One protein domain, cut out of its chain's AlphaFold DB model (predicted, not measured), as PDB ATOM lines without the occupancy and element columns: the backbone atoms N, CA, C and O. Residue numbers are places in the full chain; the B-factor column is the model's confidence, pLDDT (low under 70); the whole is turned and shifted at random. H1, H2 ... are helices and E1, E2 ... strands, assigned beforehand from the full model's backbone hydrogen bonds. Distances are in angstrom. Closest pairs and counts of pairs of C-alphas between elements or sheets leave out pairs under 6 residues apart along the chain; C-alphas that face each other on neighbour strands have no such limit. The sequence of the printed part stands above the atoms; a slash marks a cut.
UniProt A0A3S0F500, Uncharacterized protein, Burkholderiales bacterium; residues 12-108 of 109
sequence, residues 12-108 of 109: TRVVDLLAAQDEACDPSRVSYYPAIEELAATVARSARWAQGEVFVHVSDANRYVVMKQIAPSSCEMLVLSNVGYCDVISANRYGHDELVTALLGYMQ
ATOM      1  N   THR A  12      13.873  22.449  28.477       94.12
ATOM      2  CA  THR A  12      14.427  22.313  27.121       94.12
ATOM      3  C   THR A  12      13.670  23.194  26.136       94.12
ATOM      4  O   THR A  12      14.283  23.918  25.361       94.12
ATOM      5  N   ARG A  13      12.335  23.220  26.224       94.44
ATOM      6  CA  ARG A  13      11.531  24.065  25.345       94.44
ATOM      7  C   ARG A  13      11.759  25.555  25.605       94.44
ATOM      8  O   ARG A  13      11.819  26.317  24.648       94.44
ATOM      9  N   VAL A  14      11.912  25.970  26.864       95.88
ATOM     10  CA  VAL A  14      12.260  27.361  27.220       95.88
ATOM     11  C   VAL A  14      13.605  27.767  26.608       95.88
ATOM     12  O   VAL A  14      13.720  28.858  26.054       95.88
ATOM     13  N   VAL A  15      14.598  26.877  26.654       95.88
ATOM     14  CA  VAL A  15      15.913  27.097  26.033       95.88
ATOM     15  C   VAL A  15      15.780  27.277  24.524       95.88
ATOM     16  O   VAL A  15      16.321  28.240  23.990       95.88
ATOM     17  N   ASP A  16      15.020  26.409  23.851       95.06
ATOM     18  CA  ASP A  16      14.798  26.503  22.403       95.06
ATOM     19  C   ASP A  16      14.090  27.810  22.012       95.06
ATOM     20  O   ASP A  16      14.431  28.426  21.002       95.06
ATOM     21  N   LEU A  17      13.108  28.249  22.810       95.06
ATOM     22  CA  LEU A  17      12.379  29.499  22.579       95.06
ATOM     23  C   LEU A  17      13.295  30.719  22.691       95.06
ATOM     24  O   LEU A  17      13.227  31.600  21.840       95.06
ATOM     25  N   LEU A  18      14.160  30.758  23.707       95.75
ATOM     26  CA  LEU A  18      15.135  31.835  23.877       95.75
ATOM     27  C   LEU A  18      16.200  31.799  22.772       95.75
ATOM     28  O   LEU A  18      16.500  32.833  22.180       95.75
ATOM     29  N   ALA A  19      16.700  30.615  22.409       95.00
ATOM     30  CA  ALA A  19      17.667  30.464  21.324       95.00
ATOM     31  C   ALA A  19      17.110  30.936  19.969       95.00
ATOM     32  O   ALA A  19      17.842  31.524  19.180       95.00
ATOM     33  N   ALA A  20      15.810  30.742  19.713       94.25
ATOM     34  CA  ALA A  20      15.141  31.258  18.517       94.25
ATOM     35  C   ALA A  20      15.085  32.797  18.448       94.25
ATOM     36  O   ALA A  20      14.754  33.337  17.396       94.25
ATOM     37  N   GLN A  21      15.379  33.488  19.553       93.50
ATOM     38  CA  GLN A  21      15.491  34.947  19.647       93.50
ATOM     39  C   GLN A  21      16.948  35.401  19.862       93.50
ATOM     40  O   GLN A  21      17.173  36.474  20.410       93.50
ATOM     41  N   ASP A  22      17.931  34.570  19.491       93.25
ATOM     42  CA  ASP A  22      19.371  34.808  19.689       93.25
ATOM     43  C   ASP A  22      19.802  34.957  21.166       93.25
ATOM     44  O   ASP A  22      20.857  35.509  21.484       93.25
ATOM     45  N   GLU A  23      19.021  34.401  22.097       94.31
ATOM     46  CA  GLU A  23      19.260  34.516  23.534       94.31
ATOM     47  C   GLU A  23      19.729  33.196  24.156       94.31
ATOM     48  O   GLU A  23      18.990  32.218  24.260       94.31
ATOM     49  N   ALA A  24      20.956  33.178  24.682       93.50
ATOM     50  CA  ALA A  24      21.498  32.005  25.372       93.50
ATOM     51  C   ALA A  24      20.782  31.738  26.710       93.50
ATOM     52  O   ALA A  24      20.621  32.652  27.518       93.50
ATOM     53  N   CYS A  25      20.403  30.492  26.990       95.44
ATOM     54  CA  CYS A  25      19.722  30.118  28.230       95.44
ATOM     55  C   CYS A  25      20.471  29.001  28.958       95.44
ATOM     56  O   CYS A  25      20.687  27.929  28.400       95.44
ATOM     57  N   ASP A  26      20.810  29.238  30.225       94.06
ATOM     58  CA  ASP A  26      21.240  28.190  31.148       94.06
ATOM     59  C   ASP A  26      19.983  27.550  31.771       94.06
ATOM     60  O   ASP A  26      19.267  28.237  32.506       94.06
ATOM     61  N   PRO A  27      19.682  26.262  31.509       92.50
ATOM     62  CA  PRO A  27      18.490  25.603  32.043       92.50
ATOM     63  C   PRO A  27      18.404  25.638  33.575       92.50
ATOM     64  O   PRO A  27      17.305  25.589  34.128       92.50
ATOM     65  N   SER A  28      19.545  25.727  34.271       92.81
ATOM     66  CA  SER A  28      19.587  25.788  35.737       92.81
ATOM     67  C   SER A  28      19.070  27.112  36.311       92.81
ATOM     68  O   SER A  28      18.744  27.173  37.493       92.81
ATOM     69  N   ARG A  29      18.932  28.151  35.474       94.19
ATOM     70  CA  ARG A  29      18.419  29.482  35.843       94.19
ATOM     71  C   ARG A  29      16.938  29.683  35.529       94.19
ATOM     72  O   ARG A  29      16.432  30.799  35.619       94.19
ATOM     73  N   VAL A  30      16.247  28.616  35.129       96.31
ATOM     74  CA  VAL A  30      14.818  28.646  34.809       96.31
ATOM     75  C   VAL A  30      14.005  28.324  36.058       96.31
ATOM     76  O   VAL A  30      14.014  27.185  36.544       96.31
ATOM     77  N   SER A  31      13.269  29.331  36.528       96.25
ATOM     78  CA  SER A  31      12.342  29.244  37.656       96.25
ATOM     79  C   SER A  31      10.892  29.289  37.176       96.25
ATOM     80  O   SER A  31      10.515  30.165  36.396       96.25
ATOM     81  N   TYR A  32      10.071  28.362  37.672       96.25
ATOM     82  CA  TYR A  32       8.645  28.281  37.357       96.25
ATOM     83  C   TYR A  32       7.797  28.880  38.478       96.25
ATOM     84  O   TYR A  32       8.099  28.712  39.660       96.25
ATOM     85  N   TYR A  33       6.710  29.538  38.095       96.00
ATOM     86  CA  TYR A  33       5.773  30.183  39.006       96.00
ATOM     87  C   TYR A  33       4.359  29.665  38.727       96.00
ATOM     88  O   TYR A  33       3.887  29.761  37.587       96.00
ATOM     89  N   PRO A  34       3.673  29.104  39.738       92.19
ATOM     90  CA  PRO A  34       2.377  28.463  39.544       92.19
ATOM     91  C   PRO A  34       1.258  29.488  39.314       92.19
ATOM     92  O   PRO A  34       0.286  29.180  38.631       92.19
ATOM     93  N   ALA A  35       1.417  30.706  39.835       95.00
ATOM     94  CA  ALA A  35       0.484  31.815  39.688       95.00
ATOM     95  C   ALA A  35       1.168  33.008  39.008       95.00
ATOM     96  O   ALA A  35       2.343  33.294  39.268       95.00
ATOM     97  N   ILE A  36       0.434  33.715  38.145       96.50
ATOM     98  CA  ILE A  36       0.974  34.877  37.428       96.50
ATOM     99  C   ILE A  36       1.265  36.034  38.391       96.50
ATOM    100  O   ILE A  36       2.223  36.782  38.210       96.50
ATOM    101  N   GLU A  37       0.494  36.128  39.470       97.50
ATOM    102  CA  GLU A  37       0.671  37.079  40.558       97.50
ATOM    103  C   GLU A  37       1.994  36.824  41.291       97.50
ATOM    104  O   GLU A  37       2.733  37.758  41.591       97.50
ATOM    105  N   GLU A  38       2.362  35.560  41.521       96.69
ATOM    106  CA  GLU A  38       3.646  35.214  42.146       96.69
ATOM    107  C   GLU A  38       4.837  35.551  41.245       96.69
ATOM    108  O   GLU A  38       5.849  36.074  41.728       96.69
ATOM    109  N   LEU A  39       4.711  35.291  39.937       96.94
ATOM    110  CA  LEU A  39       5.693  35.709  38.935       96.94
ATOM    111  C   LEU A  39       5.868  37.231  38.988       96.94
ATOM    112  O   LEU A  39       6.984  37.707  39.191       96.94
ATOM    113  N   ALA A  40       4.768  37.982  38.866       97.44
ATOM    114  CA  ALA A  40       4.751  39.441  38.838       97.44
ATOM    115  C   ALA A  40       5.352  40.044  40.116       97.44
ATOM    116  O   ALA A  40       6.253  40.881  40.050       97.44
ATOM    117  N   ALA A  41       4.907  39.574  41.287       96.62
ATOM    118  CA  ALA A  41       5.455  39.988  42.575       96.62
ATOM    119  C   ALA A  41       6.954  39.699  42.661       96.62
ATOM    120  O   ALA A  41       7.715  40.521  43.175       96.62
ATOM    121  N   THR A  42       7.391  38.548  42.143       95.88
ATOM    122  CA  THR A  42       8.802  38.190  42.147       95.88
ATOM    123  C   THR A  42       9.588  39.129  41.259       95.88
ATOM    124  O   THR A  42      10.430  39.856  41.774       95.88
ATOM    125  N   VAL A  43       9.316  39.173  39.958       94.88
ATOM    126  CA  VAL A  43      10.163  39.920  39.022       94.88
ATOM    127  C   VAL A  43      10.190  41.423  39.320       94.88
ATOM    128  O   VAL A  43      11.237  42.046  39.156       94.88
ATOM    129  N   ALA A  44       9.102  41.989  39.857       94.62
ATOM    130  CA  ALA A  44       9.037  43.395  40.253       94.62
ATOM    131  C   ALA A  44       9.829  43.722  41.532       94.62
ATOM    132  O   ALA A  44      10.206  44.876  41.739       94.62
ATOM    133  N   ARG A  45      10.124  42.737  42.395       93.12
ATOM    134  CA  ARG A  45      10.782  42.979  43.697       93.12
ATOM    135  C   ARG A  45      12.226  43.464  43.583       93.12
ATOM    136  O   ARG A  45      12.792  43.924  44.571       93.12
ATOM    137  N   SER A  46      12.857  43.277  42.424       88.62
ATOM    138  CA  SER A  46      14.266  43.588  42.212       88.62
ATOM    139  C   SER A  46      14.502  44.189  40.836       88.62
ATOM    140  O   SER A  46      14.008  43.709  39.825       88.62
ATOM    141  N   ALA A  47      15.340  45.219  40.820       84.12
ATOM    142  CA  ALA A  47      15.931  45.812  39.626       84.12
ATOM    143  C   ALA A  47      17.133  45.010  39.083       84.12
ATOM    144  O   ALA A  47      17.629  45.280  37.996       84.12
ATOM    145  N   ARG A  48      17.680  44.091  39.887       86.50
ATOM    146  CA  ARG A  48      19.037  43.551  39.711       86.50
ATOM    147  C   ARG A  48      19.054  42.034  39.770       86.50
ATOM    148  O   ARG A  48      19.778  41.443  40.570       86.50
ATOM    149  N   TRP A  49      18.225  41.398  38.958       92.25
ATOM    150  CA  TRP A  49      18.371  39.967  38.726       92.25
ATOM    151  C   TRP A  49      19.703  39.681  38.032       92.25
ATOM    152  O   TRP A  49      20.256  40.540  37.338       92.25
ATOM    153  N   ALA A  50      20.253  38.487  38.244       91.00
ATOM    154  CA  ALA A  50      21.467  38.100  37.543       91.00
ATOM    155  C   ALA A  50      21.179  37.989  36.037       91.00
ATOM    156  O   ALA A  50      20.091  37.587  35.629       91.00
ATOM    157  N   GLN A  51      22.155  38.348  35.198       91.31
ATOM    158  CA  GLN A  51      21.998  38.229  33.747       91.31
ATOM    159  C   GLN A  51      21.683  36.780  33.378       91.31
ATOM    160  O   GLN A  51      22.379  35.870  33.826       91.31
ATOM    161  N   GLY A  52      20.649  36.569  32.569       92.69
ATOM    162  CA  GLY A  52      20.204  35.242  32.161       92.69
ATOM    163  C   GLY A  52      19.337  34.500  33.178       92.69
ATOM    164  O   GLY A  52      19.063  33.330  32.946       92.69
ATOM    165  N   GLU A  53      18.908  35.132  34.277       95.38
ATOM    166  CA  GLU A  53      17.786  34.615  35.077       95.38
ATOM    167  C   GLU A  53      16.516  34.557  34.227       95.38
ATOM    168  O   GLU A  53      16.215  35.514  33.504       95.38
ATOM    169  N   VAL A  54      15.788  33.441  34.320       97.12
ATOM    170  CA  VAL A  54      14.579  33.188  33.535       97.12
ATOM    171  C   VAL A  54      13.410  32.859  34.457       97.12
ATOM    172  O   VAL A  54      13.479  31.953  35.289       97.12
ATOM    173  N   PHE A  55      12.306  33.572  34.262       97.19
ATOM    174  CA  PHE A  55      11.084  33.462  35.046       97.19
ATOM    175  C   PHE A  55       9.945  33.018  34.138       97.19
ATOM    176  O   PHE A  55       9.691  33.638  33.106       97.19
ATOM    177  N   VAL A  56       9.269  31.935  34.508       97.50
ATOM    178  CA  VAL A  56       8.287  31.285  33.641       97.50
ATOM    179  C   VAL A  56       6.969  31.111  34.371       97.50
ATOM    180  O   VAL A  56       6.926  30.550  35.466       97.50
ATOM    181  N   HIS A  57       5.882  31.524  33.731       97.00
ATOM    182  CA  HIS A  57       4.536  31.118  34.115       97.00
ATOM    183  C   HIS A  57       3.851  30.417  32.940       97.00
ATOM    184  O   HIS A  57       3.965  30.850  31.793       97.00
ATOM    185  N   VAL A  58       3.148  29.322  33.234       95.50
ATOM    186  CA  VAL A  58       2.511  28.451  32.239       95.50
ATOM    187  C   VAL A  58       1.100  28.136  32.708       95.50
ATOM    188  O   VAL A  58       0.926  27.448  33.711       95.50
ATOM    189  N   SER A  59       0.103  28.598  31.961       92.75
ATOM    190  CA  SER A  59      -1.287  28.166  32.123       92.75
ATOM    191  C   SER A  59      -1.532  26.879  31.334       92.75
ATOM    192  O   SER A  59      -2.115  25.933  31.853       92.75
ATOM    193  N   ASP A  60      -1.069  26.831  30.083       90.12
ATOM    194  CA  ASP A  60      -1.113  25.653  29.215       90.12
ATOM    195  C   ASP A  60      -0.056  25.761  28.097       90.12
ATOM    196  O   ASP A  60       0.770  26.675  28.098       90.12
ATOM    197  N   ALA A  61      -0.058  24.817  27.149       87.38
ATOM    198  CA  ALA A  61       0.950  24.728  26.089       87.38
ATOM    199  C   ALA A  61       0.996  25.959  25.161       87.38
ATOM    200  O   ALA A  61       2.041  26.234  24.576       87.38
ATOM    201  N   ASN A  62      -0.112  26.696  25.040       89.94
ATOM    202  CA  ASN A  62      -0.217  27.892  24.206       89.94
ATOM    203  C   ASN A  62      -0.383  29.172  25.030       89.94
ATOM    204  O   ASN A  62      -0.340  30.256  24.466       89.94
ATOM    205  N   ARG A  63      -0.570  29.076  26.347       94.12
ATOM    206  CA  ARG A  63      -0.736  30.228  27.237       94.12
ATOM    207  C   ARG A  63       0.369  30.228  28.275       94.12
ATOM    208  O   ARG A  63       0.234  29.644  29.351       94.12
ATOM    209  N   TYR A  64       1.465  30.896  27.944       95.81
ATOM    210  CA  TYR A  64       2.625  31.030  28.814       95.81
ATOM    211  C   TYR A  64       3.320  32.370  28.608       95.81
ATOM    212  O   TYR A  64       3.149  33.027  27.581       95.81
ATOM    213  N   VAL A  65       4.138  32.741  29.587       97.12
ATOM    214  CA  VAL A  65       5.077  33.853  29.481       97.12
ATOM    215  C   VAL A  65       6.444  33.407  29.991       97.12
ATOM    216  O   VAL A  65       6.556  32.754  31.032       97.12
ATOM    217  N   VAL A  66       7.482  33.743  29.233       97.50
ATOM    218  CA  VAL A  66       8.887  33.564  29.604       97.50
ATOM    219  C   VAL A  66       9.506  34.947  29.693       97.50
ATOM    220  O   VAL A  66       9.485  35.702  28.725       97.50
ATOM    221  N   MET A  67      10.072  35.276  30.848       97.25
ATOM    222  CA  MET A  67      10.793  36.523  31.063       97.25
ATOM    223  C   MET A  67      12.267  36.224  31.296       97.25
ATOM    224  O   MET A  67      12.581  35.387  32.137       97.25
ATOM    225  N   LYS A  68      13.176  36.909  30.604       96.62
ATOM    226  CA  LYS A  68      14.623  36.755  30.809       96.62
ATOM    227  C   LYS A  68      15.272  38.084  31.151       96.62
ATOM    228  O   LYS A  68      15.146  39.044  30.399       96.62
ATOM    229  N   GLN A  69      16.049  38.121  32.230       95.06
ATOM    230  CA  GLN A  69      16.892  39.269  32.555       95.06
ATOM    231  C   GLN A  69      18.033  39.398  31.536       95.06
ATOM    232  O   GLN A  69      18.967  38.593  31.541       95.06
ATOM    233  N   ILE A  70      17.992  40.437  30.700       93.06
ATOM    234  CA  ILE A  70      19.004  40.668  29.653       93.06
ATOM    235  C   ILE A  70      20.023  41.741  30.046       93.06
ATOM    236  O   ILE A  70      21.190  41.627  29.680       93.06
ATOM    237  N   ALA A  71      19.637  42.718  30.878       89.38
ATOM    238  CA  ALA A  71      20.545  43.789  31.299       89.38
ATOM    239  C   ALA A  71      20.427  44.129  32.803       89.38
ATOM    240  O   ALA A  71      19.584  44.936  33.205       89.38
ATOM    241  N   PRO A  72      21.271  43.533  33.670       79.50
ATOM    242  CA  PRO A  72      21.197  43.713  35.130       79.50
ATOM    243  C   PRO A  72      21.387  45.153  35.621       79.50
ATOM    244  O   PRO A  72      20.994  45.488  36.736       79.50
ATOM    245  N   SER A  73      22.031  46.006  34.818       81.81
ATOM    246  CA  SER A  73      22.247  47.421  35.131       81.81
ATOM    247  C   SER A  73      21.031  48.302  34.836       81.81
ATOM    248  O   SER A  73      20.891  49.353  35.459       81.81
ATOM    249  N   SER A  74      20.162  47.893  33.907       78.94
ATOM    250  CA  SER A  74      18.993  48.657  33.436       78.94
ATOM    251  C   SER A  74      17.652  48.002  33.787       78.94
ATOM    252  O   SER A  74      16.610  48.597  33.522       78.94
ATOM    253  N   CYS A  75      17.654  46.858  34.482       85.25
ATOM    254  CA  CYS A  75      16.454  46.115  34.906       85.25
ATOM    255  C   CYS A  75      15.618  45.576  33.733       85.25
ATOM    256  O   CYS A  75      14.443  45.262  33.911       85.25
ATOM    257  N   GLU A  76      16.187  45.516  32.529       92.31
ATOM    258  CA  GLU A  76      15.453  45.139  31.322       92.31
ATOM    259  C   GLU A  76      15.285  43.627  31.250       92.31
ATOM    260  O   GLU A  76      16.258  42.866  31.361       92.31
ATOM    261  N   MET A  77      14.040  43.210  31.049       94.75
ATOM    262  CA  MET A  77      13.670  41.825  30.852       94.75
ATOM    263  C   MET A  77      12.987  41.648  29.510       94.75
ATOM    264  O   MET A  77      11.971  42.281  29.230       94.75
ATOM    265  N   LEU A  78      13.539  40.736  28.726       96.38
ATOM    266  CA  LEU A  78      12.908  40.204  27.536       96.38
ATOM    267  C   LEU A  78      11.647  39.439  27.924       96.38
ATOM    268  O   LEU A  78      11.701  38.643  28.861       96.38
ATOM    269  N   VAL A  79      10.558  39.631  27.190       97.12
ATOM    270  CA  VAL A  79       9.293  38.921  27.379       97.12
ATOM    271  C   VAL A  79       8.946  38.154  26.111       97.12
ATOM    272  O   VAL A  79       8.847  38.740  25.032       97.12
ATOM    273  N   LEU A  80       8.743  36.845  26.255       96.56
ATOM    274  CA  LEU A  80       8.288  35.945  25.201       96.56
ATOM    275  C   LEU A  80       6.963  35.284  25.584       96.56
ATOM    276  O   LEU A  80       6.735  34.975  26.757       96.56
ATOM    277  N   SER A  81       6.146  34.974  24.584       94.62
ATOM    278  CA  SER A  81       4.967  34.112  24.715       94.62
ATOM    279  C   SER A  81       4.917  33.075  23.584       94.62
ATOM    280  O   SER A  81       5.904  32.844  22.881       94.62
ATOM    281  N   ASN A  82       3.770  32.424  23.398       91.50
ATOM    282  CA  ASN A  82       3.509  31.470  22.319       91.50
ATOM    283  C   ASN A  82       3.692  32.046  20.908       91.50
ATOM    284  O   ASN A  82       3.931  31.267  19.984       91.50
ATOM    285  N   VAL A  83       3.633  33.369  20.739       89.12
ATOM    286  CA  VAL A  83       3.904  34.037  19.454       89.12
ATOM    287  C   VAL A  83       5.374  34.416  19.244       89.12
ATOM    288  O   VAL A  83       5.724  34.931  18.185       89.12
ATOM    289  N   GLY A  84       6.253  34.129  20.209       89.50
ATOM    290  CA  GLY A  84       7.668  34.500  20.168       89.50
ATOM    291  C   GLY A  84       7.950  35.782  20.949       89.50
ATOM    292  O   GLY A  84       7.442  35.947  22.058       89.50
ATOM    293  N   TYR A  85       8.795  36.661  20.401       91.56
ATOM    294  CA  TYR A  85       9.131  37.950  21.014       91.56
ATOM    295  C   TYR A  85       7.899  38.838  21.179       91.56
ATOM    296  O   TYR A  85       7.208  39.131  20.203       91.56
ATOM    297  N   CYS A  86       7.671  39.310  22.405       88.62
ATOM    298  CA  CYS A  86       6.619  40.272  22.704       88.62
ATOM    299  C   CYS A  86       7.192  41.664  22.971       88.62
ATOM    300  O   CYS A  86       6.770  42.626  22.332       88.62
ATOM    301  N   ASP A  87       8.108  41.782  23.938       93.94
ATOM    302  CA  ASP A  87       8.497  43.086  24.484       93.94
ATOM    303  C   ASP A  87       9.798  43.037  25.308       93.94
ATOM    304  O   ASP A  87      10.301  41.963  25.647       93.94
ATOM    305  N   VAL A  88      10.301  44.213  25.693       95.06
ATOM    306  CA  VAL A  88      11.322  44.391  26.732       95.06
ATOM    307  C   VAL A  88      10.796  45.360  27.785       95.06
ATOM    308  O   VAL A  88      10.569  46.536  27.506       95.06
ATOM    309  N   ILE A  89      10.649  44.886  29.024       95.12
ATOM    310  CA  ILE A  89      10.071  45.679  30.117       95.12
ATOM    311  C   ILE A  89      11.012  45.795  31.318       95.12
ATOM    312  O   ILE A  89      11.830  44.916  31.585       95.12
ATOM    313  N   SER A  90      10.845  46.858  32.106       94.75
ATOM    314  CA  SER A  90      11.423  46.973  33.452       94.75
ATOM    315  C   SER A  90      10.339  46.698  34.495       94.75
ATOM    316  O   SER A  90       9.694  47.629  34.973       94.75
ATOM    317  N   ALA A  91      10.106  45.427  34.847       92.50
ATOM    318  CA  ALA A  91       8.952  45.045  35.677       92.50
ATOM    319  C   ALA A  91       8.899  45.735  37.048       92.50
ATOM    320  O   ALA A  91       7.820  45.981  37.571       92.50
ATOM    321  N   ASN A  92      10.048  46.107  37.613       91.50
ATOM    322  CA  ASN A  92      10.115  46.841  38.878       91.50
ATOM    323  C   ASN A  92       9.564  48.279  38.802       91.50
ATOM    324  O   ASN A  92       9.487  48.951  39.827       91.50
ATOM    325  N   ARG A  93       9.244  48.777  37.600       92.94
ATOM    326  CA  ARG A  93       8.615  50.087  37.383       92.94
ATOM    327  C   ARG A  93       7.089  50.028  37.337       92.94
ATOM    328  O   ARG A  93       6.469  51.083  37.370       92.94
ATOM    329  N   TYR A  94       6.509  48.834  37.262       93.44
ATOM    330  CA  TYR A  94       5.065  48.636  37.211       93.44
ATOM    331  C   TYR A  94       4.479  48.563  38.623       93.44
ATOM    332  O   TYR A  94       5.118  48.059  39.553       93.44
ATOM    333  N   GLY A  95       3.226  49.000  38.772       95.81
ATOM    334  CA  GLY A  95       2.406  48.554  39.899       95.81
ATOM    335  C   GLY A  95       2.142  47.044  39.812       95.81
ATOM    336  O   GLY A  95       2.158  46.476  38.724       95.81
ATOM    337  N   HIS A  96       1.878  46.376  40.940       95.88
ATOM    338  CA  HIS A  96       1.647  44.924  40.938       95.88
ATOM    339  C   HIS A  96       0.505  44.514  39.989       95.88
ATOM    340  O   HIS A  96       0.720  43.716  39.080       95.88
ATOM    341  N   ASP A  97      -0.675  45.121  40.145       97.50
ATOM    342  CA  ASP A  97      -1.860  44.808  39.331       97.50
ATOM    343  C   ASP A  97      -1.675  45.190  37.853       97.50
ATOM    344  O   ASP A  97      -2.169  44.511  36.949       97.50
ATOM    345  N   GLU A  98      -0.929  46.268  37.599       97.62
ATOM    346  CA  GLU A  98      -0.565  46.713  36.253       97.62
ATOM    347  C   GLU A  98       0.323  45.674  35.558       97.62
ATOM    348  O   GLU A  98       0.053  45.290  34.421       97.62
ATOM    349  N   LEU A  99       1.340  45.164  36.260       97.50
ATOM    350  CA  LEU A  99       2.223  44.127  35.741       97.50
ATOM    351  C   LEU A  99       1.470  42.819  35.502       97.50
ATOM    352  O   LEU A  99       1.638  42.212  34.450       97.50
ATOM    353  N   VAL A 100       0.620  42.395  36.441       98.00
ATOM    354  CA  VAL A 100      -0.225  41.202  36.264       98.00
ATOM    355  C   VAL A 100      -1.090  41.348  35.011       98.00
ATOM    356  O   VAL A 100      -1.133  40.439  34.183       98.00
ATOM    357  N   THR A 101      -1.715  42.512  34.822       97.75
ATOM    358  CA  THR A 101      -2.542  42.802  33.642       97.75
ATOM    359  C   THR A 101      -1.723  42.757  32.350       97.75
ATOM    360  O   THR A 101      -2.158  42.141  31.376       97.75
ATOM    361  N   ALA A 102      -0.527  43.352  32.338       96.62
ATOM    362  CA  ALA A 102       0.366  43.328  31.180       96.62
ATOM    363  C   ALA A 102       0.784  41.894  30.815       96.62
ATOM    364  O   ALA A 102       0.668  41.484  29.659       96.62
ATOM    365  N   LEU A 103       1.194  41.099  31.808       96.69
ATOM    366  CA  LEU A 103       1.624  39.717  31.598       96.69
ATOM    367  C   LEU A 103       0.488  38.822  31.093       96.69
ATOM    368  O   LEU A 103       0.686  38.039  30.164       96.69
ATOM    369  N   LEU A 104      -0.717  38.983  31.645       96.31
ATOM    370  CA  LEU A 104      -1.917  38.314  31.141       96.31
ATOM    371  C   LEU A 104      -2.260  38.726  29.705       96.31
ATOM    372  O   LEU A 104      -2.834  37.919  28.971       96.31
ATOM    373  N   GLY A 105      -1.926  39.952  29.299       95.12
ATOM    374  CA  GLY A 105      -2.061  40.424  27.922       95.12
ATOM    375  C   GLY A 105      -1.145  39.675  26.952       95.12
ATOM    376  O   GLY A 105      -1.616  39.182  25.928       95.12
ATOM    377  N   TYR A 106       0.135  39.497  27.299       94.62
ATOM    378  CA  TYR A 106       1.085  38.753  26.456       94.62
ATOM    379  C   TYR A 106       0.690  37.280  26.252       94.62
ATOM    380  O   TYR A 106       0.976  36.701  25.207       94.62
ATOM    381  N   MET A 107      -0.007  36.677  27.223       93.06
ATOM    382  CA  MET A 107      -0.474  35.282  27.166       93.06
ATOM    383  C   MET A 107      -1.735  35.058  26.309       93.06
ATOM    384  O   MET A 107      -2.209  33.925  26.219       93.06
ATOM    385  N   GLN A 108      -2.341  36.117  25.763       84.44
ATOM    386  CA  GLN A 108      -3.539  36.037  24.909       84.44
ATOM    387  C   GLN A 108      -3.223  36.140  23.412       84.44
ATOM    388  O   GLN A 108      -4.140  36.013  22.599       84.44
TER     389      GLN A 108
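Overview. This is residues 12 to 108 of the 109 residues of an uncharacterized protein of Burkholderiales bacterium (UniProt A0A3S0F500). A strongly twisted sheet of five strands stands in the middle, with H2 and H3 packed on one face and the short helix H1 over the other. The printed part has 97 residues with three named helices and five named strands, in the order H1, E1, H2, E2, E3, E4, E5, H3. The sheet's order is E1, E2, E3, E4, E5, mixed, and the class is mixed, helices and strands. The whole is compact, with a radius of gyration of the C-alphas of 11.9 A and spans of 31 by 30 by 21 A.

Arrangement. E2, residues 54 to 58, E3, residues 64 to 71, E4, residues 76 to 81, and E5, residues 84 to 89, form a meander of three hairpins, each strand the antiparallel neighbour of the one before. Within hydrogen-bond range are N 55 and O 67 at 2.8 A, N 68 and O 78 at 2.9 A, and N 79 and O 87 at 2.8 A. E1, residues 30 to 33, is parallel to E2, with N 31 and O 54 at 2.9 A. E1, H2, residues 36 to 44, and E2 make a strand-helix-strand unit, two parallel neighbour strands with a helix between, its crossover right-handed. H2 lies over E2 at a height over the sheet of 9.3 A. H3, residues 96 to 106, on the same face, touches H2 at a steep tilt of 66 degrees, the closest C-alphas being Ala 40 and Val 100, 5.9 A. H1, residues 12 to 19, is on the opposite face at a height of 9.5 A. In H1, H2 and H3 every O i to N i+4 pair is within hydrogen-bond range.

Along the chain. H1 begins at C-alpha 12, (14.427, 22.313, 27.121). E3 spans 22.1 A, E4 16.6 A and H3 15.8 A, ending at C-alpha 106, (1.085, 38.753, 26.456).

Size, cuts and confidence. The C-alphas farthest apart, Asp 60 and Ser 73, are 32.5 A apart. The printed part has no cut, no link is long, and no printed residue is under 70 in pLDDT.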